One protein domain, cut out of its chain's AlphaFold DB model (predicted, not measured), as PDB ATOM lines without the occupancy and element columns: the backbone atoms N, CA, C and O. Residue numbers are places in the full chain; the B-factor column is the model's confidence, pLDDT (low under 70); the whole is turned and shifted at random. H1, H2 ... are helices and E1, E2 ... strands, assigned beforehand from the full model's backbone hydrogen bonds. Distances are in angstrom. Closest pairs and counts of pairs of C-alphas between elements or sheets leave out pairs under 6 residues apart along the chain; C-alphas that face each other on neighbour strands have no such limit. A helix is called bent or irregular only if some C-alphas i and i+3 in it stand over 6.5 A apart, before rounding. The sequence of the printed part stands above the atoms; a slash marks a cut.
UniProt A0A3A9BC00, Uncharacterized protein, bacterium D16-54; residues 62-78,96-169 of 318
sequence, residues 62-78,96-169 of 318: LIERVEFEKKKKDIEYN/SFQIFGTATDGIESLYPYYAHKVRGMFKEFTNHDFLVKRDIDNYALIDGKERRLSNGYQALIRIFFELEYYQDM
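What this domain is: This is residues 62 to 78 and 96 to 169 of the 318 residues of an uncharacterized protein of bacterium D16-54 (UniProt A0A3A9BC00). Two helices, H1 and H2, pack on each other at a steep angle, and a small antiparallel sheet of three short strands, E1, E2 and E3, sits off to one side, grazed by H1. H1 is kinked along its length, and the two stretches before it, residues 62 to 78 and 96 to 106, bear no named element. The printed part has 91 residues, with the named elements in the order H1, E1, E2, E3, H2, and the sheet order is E1, E2, E3; the class is mostly helix. The whole is compact, with a radius of gyration of the C-alphas of 12.8 A and spans of 34, 26 and 21 A.

How they stand to each other: Begin at residues 62 to 78, which hold no named element, and go on past the cut to H1, residues 107 to 126. H1 is irregular: C-alphas 113 and 116 are 8.1 A apart, and a kink of 99 degrees lies near residue 114. Look next at E1, residues 130 to 132, where the closest C-alphas to H1 are those of Phe 130 and Arg 119, 6.1 A apart. E1 and E2, residues 140 to 142, are a hairpin, antiparallel at 162 degrees, with N 141 and O 131 at 2.8 A, within hydrogen-bond range. E2 and E3, residues 145 to 147, are a second hairpin, antiparallel at 125 degrees, with N 142 and O 145 at 2.8 A. The three strands form a meander, each the antiparallel neighbour of the one before, with E1 and E3 as edge strands. H1 is on this sheet but only grazes it, with residues 111 to 123. Last comes H2, residues 151 to 169, which touches H1 at a steep tilt of 66 degrees, opposite ways; their closest C-alphas, of Val 118 and Phe 160, are 5.9 A apart. H2 is not on the sheet, and it is apart from E1 and E2. In H2 every O i to N i+4 pair is within hydrogen-bond range; in H1, 11 of 16 are.

Where its parts are: Find C-alpha 107 at (25.524, 35.525, 20.677); from there H1 runs to residue 126, 20.5 A from first to last C-alpha. E1 spans 7.0 A, E2 6.1 A and E3 6.2 A. H2 starts at C-alpha 151, (35.291, 44.030, 12.803), and ends 26.7 A away at C-alpha 169, (13.282, 38.905, 27.089).

The domain as a whole: The two C-alphas farthest apart, of Asn 78 and Lys 145, are 35.7 A apart. Residues 79 to 95 are not printed, and C-alphas 78 and 96 are 11.7 A apart across this cut. No link between named elements is long. The model's mean pLDDT of the printed part is 89.3; residues 72 and 103 to 104 are under 70.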
ATOM      1  N   LEU A  62      30.777  36.049  15.470       89.50
ATOM      2  CA  LEU A  62      31.643  35.085  14.797       89.50
ATOM      3  C   LEU A  62      30.820  34.175  13.882       89.50
ATOM      4  O   LEU A  62      30.081  33.313  14.343       89.50
ATOM      5  N   ILE A  63      30.947  34.346  12.565       89.81
ATOM      6  CA  ILE A  63      30.140  33.614  11.569       89.81
ATOM      7  C   ILE A  63      30.234  32.095  11.761       89.81
ATOM      8  O   ILE A  63      29.239  31.386  11.642       89.81
ATOM      9  N   GLU A  64      31.420  31.603  12.096       88.12
ATOM     10  CA  GLU A  64      31.726  30.192  12.304       88.12
ATOM     11  C   GLU A  64      30.994  29.552  13.491       88.12
ATOM     12  O   GLU A  64      30.905  28.329  13.568       88.12
ATOM     13  N   ARG A  65      30.450  30.360  14.411       89.69
ATOM     14  CA  ARG A  65      29.683  29.889  15.574       89.69
ATOM     15  C   ARG A  65      28.170  29.966  15.359       89.69
ATOM     16  O   ARG A  65      27.417  29.650  16.278       89.69
ATOM     17  N   VAL A  66      27.713  30.386  14.174       91.25
ATOM     18  CA  VAL A  66      26.285  30.544  13.861       91.25
ATOM     19  C   VAL A  66      25.538  29.223  13.934       91.25
ATOM     20  O   VAL A  66      25.787  28.281  13.186       91.25
ATOM     21  N   GLU A  67      24.549  29.200  14.822       90.00
ATOM     22  CA  GLU A  67      23.541  28.154  14.873       90.00
ATOM     23  C   GLU A  67      22.394  28.511  13.914       90.00
ATOM     24  O   GLU A  67      21.941  29.652  13.845       90.00
ATOM     25  N   PHE A  68      21.891  27.532  13.164       90.00
ATOM     26  CA  PHE A  68      20.827  27.757  12.172       90.00
ATOM     27  C   PHE A  68      19.480  27.157  12.571       90.00
ATOM     28  O   PHE A  68      18.512  27.257  11.815       90.00
ATOM     29  N   GLU A  69      19.413  26.498  13.724       89.31
ATOM     30  CA  GLU A  69      18.204  25.859  14.236       89.31
ATOM     31  C   GLU A  69      17.939  26.365  15.639       89.31
ATOM     32  O   GLU A  69      18.856  26.509  16.445       89.31
ATOM     33  N   LYS A  70      16.666  26.630  15.933       85.88
ATOM     34  CA  LYS A  70      16.264  26.946  17.298       85.88
ATOM     35  C   LYS A  70      16.554  25.743  18.189       85.88
ATOM     36  O   LYS A  70      16.311  24.597  17.802       85.88
ATOM     37  N   LYS A  71      17.034  26.004  19.402       79.56
ATOM     38  CA  LYS A  71      17.173  24.949  20.407       79.56
ATOM     39  C   LYS A  71      15.785  24.472  20.832       79.56
ATOM     40  O   LYS A  71      14.805  25.203  20.747       79.56
ATOM     41  N   LYS A  72      15.704  23.223  21.305       65.75
ATOM     42  CA  LYS A  72      14.444  22.623  21.786       65.75
ATOM     43  C   LYS A  72      13.853  23.347  23.001       65.75
ATOM     44  O   LYS A  72      12.659  23.222  23.241       65.75
ATOM     45  N   LYS A  73      14.691  24.036  23.782       70.75
ATOM     46  CA  LYS A  73      14.257  24.910  24.871       70.75
ATOM     47  C   LYS A  73      14.144  26.332  24.326       70.75
ATOM     48  O   LYS A  73      15.089  26.796  23.687       70.75
ATOM     49  N   ASP A  74      13.028  26.997  24.616       77.56
ATOM     50  CA  ASP A  74      12.871  28.423  24.336       77.56
ATOM     51  C   ASP A  74      13.975  29.239  25.026       77.56
ATOM     52  O   ASP A  74      14.480  28.873  26.096       77.56
ATOM     53  N   ILE A  75      14.375  30.335  24.385       86.56
ATOM     54  CA  ILE A  75      15.303  31.296  24.980       86.56
ATOM     55  C   ILE A  75      14.586  32.079  26.083       86.56
ATOM     56  O   ILE A  75      13.446  32.504  25.921       86.56
ATOM     57  N   GLU A  76      15.266  32.258  27.211       86.88
ATOM     58  CA  GLU A  76      14.778  32.987  28.384       86.88
ATOM     59  C   GLU A  76      15.839  34.001  28.812       86.88
ATOM     60  O   GLU A  76      17.030  33.801  28.551       86.88
ATOM     61  N   TYR A  77      15.433  35.065  29.516       87.62
ATOM     62  CA  TYR A  77      16.402  35.996  30.085       87.62
ATOM     63  C   TYR A  77      17.297  35.300  31.115       87.62
ATOM     64  O   TYR A  77      16.832  34.854  32.166       87.62
ATOM     65  N   ASN A  78      18.600  35.274  30.851       85.69
ATOM     66  CA  ASN A  78      19.595  34.737  31.767       85.69
ATOM     67  C   ASN A  78      20.401  35.849  32.457       85.69
ATOM     68  O   ASN A  78      21.319  36.428  31.873       85.69
ATOM     69  N   SER A  96      31.475  36.702  27.404       73.12
ATOM     70  CA  SER A  96      30.777  35.959  28.454       73.12
ATOM     71  C   SER A  96      29.275  35.837  28.197       73.12
ATOM     72  O   SER A  96      28.469  35.781  29.128       73.12
ATOM     73  N   PHE A  97      28.859  35.820  26.927       83.12
ATOM     74  CA  PHE A  97      27.454  35.617  26.568       83.12
ATOM     75  C   PHE A  97      26.997  34.171  26.811       83.12
ATOM     76  O   PHE A  97      27.008  33.329  25.922       83.12
ATOM     77  N   GLN A  98      26.567  33.901  28.042       80.31
ATOM     78  CA  GLN A  98      26.174  32.576  28.523       80.31
ATOM     79  C   GLN A  98      24.653  32.396  28.564       80.31
ATOM     80  O   GLN A  98      24.075  32.183  29.630       80.31
ATOM     81  N   ILE A  99      23.968  32.505  27.423       81.50
ATOM     82  CA  ILE A  99      22.495  32.461  27.390       81.50
ATOM     83  C   ILE A  99      21.904  31.146  27.926       81.50
ATOM     84  O   ILE A  99      20.927  31.187  28.673       81.50
ATOM     85  N   PHE A 100      22.528  29.997  27.667       78.06
ATOM     86  CA  PHE A 100      22.121  28.692  28.204       78.06
ATOM     87  C   PHE A 100      22.932  28.279  29.443       78.06
ATOM     88  O   PHE A 100      22.751  27.179  29.967       78.06
ATOM     89  N   GLY A 101      23.791  29.169  29.950       71.19
ATOM     90  CA  GLY A 101      24.621  28.941  31.127       71.19
ATOM     91  C   GLY A 101      25.857  28.081  30.865       71.19
ATOM     92  O   GLY A 101      26.404  27.535  31.824       71.19
ATOM     93  N   THR A 102      26.290  27.941  29.605       71.31
ATOM     94  CA  THR A 102      27.521  27.222  29.246       71.31
ATOM     95  C   THR A 102      28.598  28.181  28.746       71.31
ATOM     96  O   THR A 102      28.300  29.180  28.099       71.31
ATOM     97  N   ALA A 103      29.871  27.875  29.014       66.69
ATOM     98  CA  ALA A 103      30.995  28.702  28.560       66.69
ATOM     99  C   ALA A 103      31.174  28.709  27.028       66.69
ATOM    100  O   ALA A 103      31.870  29.562  26.493       66.69
ATOM    101  N   THR A 104      30.554  27.759  26.323       69.88
ATOM    102  CA  THR A 104      30.587  27.654  24.856       69.88
ATOM    103  C   THR A 104      29.464  28.415  24.166       69.88
ATOM    104  O   THR A 104      29.471  28.514  22.936       69.88
ATOM    105  N   ASP A 105      28.500  28.937  24.926       77.50
ATOM    106  CA  ASP A 105      27.445  29.774  24.374       77.50
ATOM    107  C   ASP A 105      28.054  31.021  23.712       77.50
ATOM    108  O   ASP A 105      29.128  31.510  24.076       77.50
ATOM    109  N   GLY A 106      27.374  31.506  22.683       86.06
ATOM    110  CA  GLY A 106      27.748  32.711  21.961       86.06
ATOM    111  C   GLY A 106      26.498  33.462  21.543       86.06
ATOM    112  O   GLY A 106      25.395  32.902  21.529       86.06
ATOM    113  N   ILE A 107      26.649  34.740  21.203       91.19
ATOM    114  CA  ILE A 107      25.524  35.525  20.677       91.19
ATOM    115  C   ILE A 107      24.937  34.886  19.423       91.19
ATOM    116  O   ILE A 107      23.766  35.052  19.104       91.19
ATOM    117  N   GLU A 108      25.755  34.126  18.712       92.88
ATOM    118  CA  GLU A 108      25.430  33.451  17.477       92.88
ATOM    119  C   GLU A 108      24.306  32.430  17.645       92.88
ATOM    120  O   GLU A 108      23.546  32.200  16.703       92.88
ATOM    121  N   SER A 109      24.112  31.895  18.856       91.81
ATOM    122  CA  SER A 109      22.953  31.062  19.187       91.81
ATOM    123  C   SER A 109      21.618  31.822  19.085       91.81
ATOM    124  O   SER A 109      20.559  31.196  19.046       91.81
ATOM    125  N   LEU A 110      21.631  33.162  19.024       93.75
ATOM    126  CA  LEU A 110      20.447  33.992  18.777       93.75
ATOM    127  C   LEU A 110      20.090  34.140  17.296       93.75
ATOM    128  O   LEU A 110      18.987  34.598  16.978       93.75
ATOM    129  N   TYR A 111      20.983  33.752  16.383       94.56
ATOM    130  CA  TYR A 111      20.761  33.878  14.946       94.56
ATOM    131  C   TYR A 111      19.406  33.310  14.471       94.56
ATOM    132  O   TYR A 111      18.659  34.052  13.827       94.56
ATOM    133  N   PRO A 112      18.982  32.082  14.842       93.94
ATOM    134  CA  PRO A 112      17.720  31.519  14.358       93.94
ATOM    135  C   PRO A 112      16.474  32.193  14.963       93.94
ATOM    136  O   PRO A 112      15.352  31.912  14.533       93.94
ATOM    137  N   TYR A 113      16.644  33.078  15.950       94.44
ATOM    138  CA  TYR A 113      15.561  33.832  16.582       94.44
ATOM    139  C   TYR A 113      15.422  35.234  15.988       94.44
ATOM    140  O   TYR A 113      14.304  35.653  15.691       94.44
ATOM    141  N   TYR A 114      16.539  35.938  15.767       96.25
ATOM    142  CA  TYR A 114      16.507  37.371  15.448       96.25
ATOM    143  C   TYR A 114      17.151  37.764  14.112       96.25
ATOM    144  O   TYR A 114      17.078  38.938  13.748       96.25
ATOM    145  N   ALA A 115      17.711  36.828  13.331       96.12
ATOM    146  CA  ALA A 115      18.424  37.150  12.086       96.12
ATOM    147  C   ALA A 115      17.627  38.041  11.123       96.12
ATOM    148  O   ALA A 115      18.187  38.974  10.557       96.12
ATOM    149  N   HIS A 116      16.321  37.800  10.952       96.50
ATOM    150  CA  HIS A 116      15.489  38.628  10.073       96.50
ATOM    151  C   HIS A 116      15.429  40.090  10.542       96.50
ATOM    152  O   HIS A 116      15.577  41.009   9.738       96.50
ATOM    153  N   LYS A 117      15.233  40.313  11.847       97.06
ATOM    154  CA  LYS A 117      15.105  41.659  12.411       97.06
ATOM    155  C   LYS A 117      16.451  42.383  12.439       97.06
ATOM    156  O   LYS A 117      16.536  43.514  11.966       97.06
ATOM    157  N   VAL A 118      17.512  41.689  12.855       97.88
ATOM    158  CA  VAL A 118      18.883  42.221  12.846       97.88
ATOM    159  C   VAL A 118      19.350  42.553  11.426       97.88
ATOM    160  O   VAL A 118      19.950  43.603  11.218       97.88
ATOM    161  N   ARG A 119      19.025  41.727  10.422       97.50
ATOM    162  CA  ARG A 119      19.275  42.031   9.000       97.50
ATOM    163  C   ARG A 119      18.572  43.305   8.545       97.50
ATOM    164  O   ARG A 119      19.192  44.122   7.872       97.50
ATOM    165  N   GLY A 120      17.311  43.491   8.937       98.00
ATOM    166  CA  GLY A 120      16.562  44.717   8.660       98.00
ATOM    167  C   GLY A 120      17.240  45.958   9.246       98.00
ATOM    168  O   GLY A 120      17.501  46.911   8.516       98.00
ATOM    169  N   MET A 121      17.601  45.909  10.531       98.06
ATOM    170  CA  MET A 121      18.308  47.004  11.205       98.06
ATOM    171  C   MET A 121      19.669  47.295  10.572       98.06
ATOM    172  O   MET A 121      19.993  48.446  10.296       98.06
ATOM    173  N   PHE A 122      20.456  46.254  10.303       97.56
ATOM    174  CA  PHE A 122      21.761  46.389   9.667       97.56
ATOM    175  C   PHE A 122      21.655  47.047   8.293       97.56
ATOM    176  O   PHE A 122      22.447  47.939   7.981       97.56
ATOM    177  N   LYS A 123      20.649  46.664   7.502       97.94
ATOM    178  CA  LYS A 123      20.398  47.256   6.192       97.94
ATOM    179  C   LYS A 123      19.976  48.717   6.277       97.94
ATOM    180  O   LYS A 123      20.500  49.517   5.512       97.94
ATOM    181  N   GLU A 124      19.085  49.084   7.200       98.12
ATOM    182  CA  GLU A 124      18.710  50.495   7.398       98.12
ATOM    183  C   GLU A 124      19.906  51.334   7.868       98.12
ATOM    184  O   GLU A 124      20.089  52.463   7.421       98.12
ATOM    185  N   PHE A 125      20.740  50.783   8.750       97.44
ATOM    186  CA  PHE A 125      21.865  51.516   9.314       97.44
ATOM    187  C   PHE A 125      23.007  51.712   8.307       97.44
ATOM    188  O   PHE A 125      23.507  52.826   8.138       97.44
ATOM    189  N   THR A 126      23.415  50.632   7.635       94.38
ATOM    190  CA  THR A 126      24.625  50.598   6.798       94.38
ATOM    191  C   THR A 126      24.363  50.778   5.304       94.38
ATOM    192  O   THR A 126      25.317  50.984   4.562       94.38
ATOM    193  N   ASN A 127      23.107  50.684   4.854       95.19
ATOM    194  CA  ASN A 127      22.713  50.517   3.446       95.19
ATOM    195  C   ASN A 127      23.231  49.237   2.768       95.19
ATOM    196  O   ASN A 127      23.055  49.077   1.561       95.19
ATOM    197  N   HIS A 128      23.811  48.311   3.529       93.94
ATOM    198  CA  HIS A 128      24.254  47.011   3.042       93.94
ATOM    199  C   HIS A 128      23.361  45.912   3.588       93.94
ATOM    200  O   HIS A 128      22.955  45.926   4.747       93.94
ATOM    201  N   ASP A 129      23.063  44.926   2.761       94.88
ATOM    202  CA  ASP A 129      22.358  43.736   3.203       94.88
ATOM    203  C   ASP A 129      23.352  42.670   3.674       94.88
ATOM    204  O   ASP A 129      24.408  42.503   3.062       94.88
ATOM    205  N   PHE A 130      23.007  41.922   4.725       94.06
ATOM    206  CA  PHE A 130      23.823  40.798   5.187       94.06
ATOM    207  C   PHE A 130      23.005  39.521   5.371       94.06
ATOM    208  O   PHE A 130      21.862  39.545   5.827       94.06
ATOM    209  N   LEU A 131      23.604  38.379   5.044       94.19
ATOM    210  CA  LEU A 131      23.013  37.065   5.275       94.19
ATOM    211  C   LEU A 131      24.104  36.040   5.580       94.19
ATOM    212  O   LEU A 131      25.090  35.952   4.853       94.19
ATOM    213  N   VAL A 132      23.897  35.221   6.608       92.81
ATOM    214  CA  VAL A 132      24.744  34.060   6.898       92.81
ATOM    215  C   VAL A 132      24.037  32.818   6.356       92.81
ATOM    216  O   VAL A 132      22.824  32.668   6.519       92.81
ATOM    217  N   LYS A 133      24.773  31.944   5.668       88.69
ATOM    218  CA  LYS A 133      24.260  30.695   5.088       88.69
ATOM    219  C   LYS A 133      25.051  29.509   5.633       88.69
ATOM    220  O   LYS A 133      26.234  29.660   5.905       88.69
ATOM    221  N   ARG A 134      24.403  28.342   5.749       83.81
ATOM    222  CA  ARG A 134      25.037  27.102   6.241       83.81
ATOM    223  C   ARG A 134      26.230  26.675   5.393       83.81
ATOM    224  O   ARG A 134      27.217  26.216   5.940       83.81
ATOM    225  N   ASP A 135      26.129  26.852   4.081       81.56
ATOM    226  CA  ASP A 135      27.064  26.245   3.129       81.56
ATOM    227  C   ASP A 135      28.259  27.148   2.779       81.56
ATOM    228  O   ASP A 135      28.960  26.884   1.805       81.56
ATOM    229  N   ILE A 136      28.470  28.246   3.519       76.00
ATOM    230  CA  ILE A 136      29.532  29.217   3.233       76.00
ATOM    231  C   ILE A 136      30.384  29.433   4.490       76.00
ATOM    232  O   ILE A 136      30.119  30.310   5.313       76.00
ATOM    233  N   ASP A 137      31.424  28.614   4.633       77.56
ATOM    234  CA  ASP A 137      32.295  28.603   5.812       77.56
ATOM    235  C   ASP A 137      33.018  29.937   6.023       77.56
ATOM    236  O   ASP A 137      33.805  30.366   5.183       77.56
ATOM    237  N   ASN A 138      32.845  30.556   7.193       80.00
ATOM    238  CA  ASN A 138      33.499  31.814   7.594       80.00
ATOM    239  C   ASN A 138      33.156  33.052   6.740       80.00
ATOM    240  O   ASN A 138      33.800  34.096   6.898       80.00
ATOM    241  N   TYR A 139      32.165  32.979   5.845       87.62
ATOM    242  CA  TYR A 139      31.723  34.126   5.049       87.62
ATOM    243  C   TYR A 139      30.231  34.398   5.247       87.62
ATOM    244  O   TYR A 139      29.412  33.508   5.452       87.62
ATOM    245  N   ALA A 140      29.873  35.673   5.138       91.62
ATOM    246  CA  ALA A 140      28.503  36.117   4.956       91.62
ATOM    247  C   ALA A 140      28.332  36.618   3.519       91.62
ATOM    248  O   ALA A 140      29.287  37.033   2.862       91.62
ATOM    249  N   LEU A 141      27.100  36.624   3.029       93.12
ATOM    250  CA  LEU A 141      26.753  37.373   1.833       93.12
ATOM    251  C   LEU A 141      26.519  38.827   2.223       93.12
ATOM    252  O   LEU A 141      25.560  39.111   2.935       93.12
ATOM    253  N   ILE A 142      27.372  39.721   1.730       93.94
ATOM    254  CA  ILE A 142      27.184  41.172   1.790       93.94
ATOM    255  C   ILE A 142      26.781  41.644   0.400       93.94
ATOM    256  O   ILE A 142      27.542  41.468  -0.556       93.94
ATOM    257  N   ASP A 143      25.562  42.166   0.275       93.56
ATOM    258  CA  ASP A 143      24.941  42.521  -1.010       93.56
ATOM    259  C   ASP A 143      25.045  41.392  -2.055       93.56
ATOM    260  O   ASP A 143      25.360  41.598  -3.229       93.56
ATOM    261  N   GLY A 144      24.839  40.153  -1.598       92.00
ATOM    262  CA  GLY A 144      24.898  38.950  -2.432       92.00
ATOM    263  C   GLY A 144      26.305  38.438  -2.756       92.00
ATOM    264  O   GLY A 144      26.416  37.425  -3.443       92.00
ATOM    265  N   LYS A 145      27.372  39.077  -2.262       92.62
ATOM    266  CA  LYS A 145      28.762  38.639  -2.465       92.62
ATOM    267  C   LYS A 145      29.331  38.018  -1.196       92.62
ATOM    268  O   LYS A 145      29.219  38.608  -0.126       92.62
ATOM    269  N   GLU A 146      29.989  36.872  -1.327       92.94
ATOM    270  CA  GLU A 146      30.693  36.225  -0.215       92.94
ATOM    271  C   GLU A 146      31.833  37.111   0.289       92.94
ATOM    272  O   GLU A 146      32.748  37.472  -0.456       92.94
ATOM    273  N   ARG A 147      31.746  37.514   1.558       90.19
ATOM    274  CA  ARG A 147      32.722  38.370   2.233       90.19
ATOM    275  C   ARG A 147      32.845  37.985   3.699       90.19
ATOM    276  O   ARG A 147      31.877  37.587   4.343       90.19
ATOM    277  N   ARG A 148      34.052  38.140   4.242       87.81
ATOM    278  CA  ARG A 148      34.235  38.124   5.694       87.81
ATOM    279  C   ARG A 148      33.623  39.394   6.268       87.81
ATOM    280  O   ARG A 148      33.741  40.462   5.665       87.81
ATOM    281  N   LEU A 149      32.994  39.286   7.434       88.81
ATOM    282  CA  LEU A 149      32.535  40.469   8.153       88.81
ATOM    283  C   LEU A 149      33.748  41.258   8.645       88.81
ATOM    284  O   LEU A 149      34.656  40.690   9.256       88.81
ATOM    285  N   SER A 150      33.760  42.567   8.402       89.31
ATOM    286  CA  SER A 150      34.722  43.466   9.043       89.31
ATOM    287  C   SER A 150      34.470  43.509  10.553       89.31
ATOM    288  O   SER A 150      33.355  43.241  11.001       89.31
ATOM    289  N   ASN A 151      35.471  43.896  11.350       84.88
ATOM    290  CA  ASN A 151      35.291  44.030  12.803       84.88
ATOM    291  C   ASN A 151      34.130  44.979  13.146       84.88
ATOM    292  O   ASN A 151      33.334  44.670  14.025       84.88
ATOM    293  N   GLY A 152      33.981  46.082  12.401       88.62
ATOM    294  CA  GLY A 152      32.862  47.009  12.577       88.62
ATOM    295  C   GLY A 152      31.499  46.375  12.283       88.62
ATOM    296  O   GLY A 152      30.551  46.595  13.028       88.62
ATOM    297  N   TYR A 153      31.381  45.531  11.249       92.62
ATOM    298  CA  TYR A 153      30.136  44.791  11.001       92.62
ATOM    299  C   TYR A 153      29.863  43.752  12.086       92.62
ATOM    300  O   TYR A 153      28.726  43.637  12.533       92.62
ATOM    301  N   GLN A 154      30.889  43.030  12.543       91.62
ATOM    302  CA  GLN A 154      30.750  42.070  13.641       91.62
ATOM    303  C   GLN A 154      30.268  42.761  14.926       91.62
ATOM    304  O   GLN A 154      29.367  42.242  15.583       91.62
ATOM    305  N   ALA A 155      30.815  43.939  15.251       90.06
ATOM    306  CA  ALA A 155      30.409  44.742  16.405       90.06
ATOM    307  C   ALA A 155      28.963  45.258  16.276       90.06
ATOM    308  O   ALA A 155      28.164  45.084  17.193       90.06
ATOM    309  N   LEU A 156      28.581  45.814  15.119       93.69
ATOM    310  CA  LEU A 156      27.207  46.280  14.878       93.69
ATOM    311  C   LEU A 156      26.184  45.146  14.984       93.69
ATOM    312  O   LEU A 156      25.169  45.280  15.666       93.69
ATOM    313  N   ILE A 157      26.465  44.014  14.334       95.31
ATOM    314  CA  ILE A 157      25.595  42.837  14.373       95.31
ATOM    315  C   ILE A 157      25.457  42.339  15.816       95.31
ATOM    316  O   ILE A 157      24.342  42.044  16.249       95.31
ATOM    317  N   ARG A 158      26.557  42.307  16.581       93.44
ATOM    318  CA  ARG A 158      26.545  41.948  18.005       93.44
ATOM    319  C   ARG A 158      25.623  42.859  18.816       93.44
ATOM    320  O   ARG A 158      24.752  42.346  19.516       93.44
ATOM    321  N   ILE A 159      25.795  44.179  18.703       95.31
ATOM    322  CA  ILE A 159      24.974  45.176  19.409       95.31
ATOM    323  C   ILE A 159      23.491  44.958  19.093       95.31
ATOM    324  O   ILE A 159      22.672  44.883  20.005       95.31
ATOM    325  N   PHE A 160      23.140  44.781  17.816       97.19
ATOM    326  CA  PHE A 160      21.750  44.566  17.412       97.19
ATOM    327  C   PHE A 160      21.163  43.260  17.957       97.19
ATOM    328  O   PHE A 160      20.028  43.268  18.422       97.19
ATOM    329  N   PHE A 161      21.914  42.154  17.964       96.50
ATOM    330  CA  PHE A 161      21.435  40.910  18.574       96.50
ATOM    331  C   PHE A 161      21.206  41.040  20.085       96.50
ATOM    332  O   PHE A 161      20.214  40.515  20.592       96.50
ATOM    333  N   GLU A 162      22.091  41.731  20.808       95.44
ATOM    334  CA  GLU A 162      21.935  41.921  22.256       95.44
ATOM    335  C   GLU A 162      20.771  42.859  22.603       95.44
ATOM    336  O   GLU A 162      20.032  42.580  23.548       95.44
ATOM    337  N   LEU A 163      20.551  43.910  21.807       97.06
ATOM    338  CA  LEU A 163      19.381  44.779  21.943       97.06
ATOM    339  C   LEU A 163      18.078  44.013  21.701       97.06
ATOM    340  O   LEU A 163      17.149  44.126  22.499       97.06
ATOM    341  N   GLU A 164      18.016  43.182  20.656       97.00
ATOM    342  CA  GLU A 164      16.836  42.357  20.377       97.00
ATOM    343  C   GLU A 164      16.560  41.345  21.486       97.00
ATOM    344  O   GLU A 164      15.419  41.186  21.923       97.00
ATOM    345  N   TYR A 165      17.610  40.697  21.987       95.44
ATOM    346  CA  TYR A 165      17.492  39.773  23.104       95.44
ATOM    347  C   TYR A 165      16.941  40.456  24.353       95.44
ATOM    348  O   TYR A 165      15.978  39.968  24.941       95.44
ATOM    349  N   TYR A 166      17.505  41.598  24.744       95.69
ATOM    350  CA  TYR A 166      17.036  42.327  25.917       95.69
ATOM    351  C   TYR A 166      15.618  42.894  25.723       95.69
ATOM    352  O   TYR A 166      14.782  42.787  26.626       95.69
ATOM    353  N   GLN A 167      15.308  43.415  24.531       96.25
ATOM    354  CA  GLN A 167      13.966  43.884  24.183       96.25
ATOM    355  C   GLN A 167      12.925  42.779  24.375       96.25
ATOM    356  O   GLN A 167      11.898  43.001  25.020       96.25
ATOM    357  N   ASP A 168      13.163  41.603  23.792       95.06
ATOM    358  CA  ASP A 168      12.186  40.513  23.781       95.06
ATOM    359  C   ASP A 168      12.080  39.819  25.144       95.06
ATOM    360  O   ASP A 168      10.986  39.461  25.576       95.06
ATOM    361  N   MET A 169      13.206  39.681  25.851       93.31
ATOM    362  CA  MET A 169      13.282  38.905  27.089       93.31
ATOM    363  C   MET A 169      13.016  39.719  28.358       93.31
ATOM    364  O   MET A 169      12.674  39.137  29.388       93.31
TER     365      MET A 169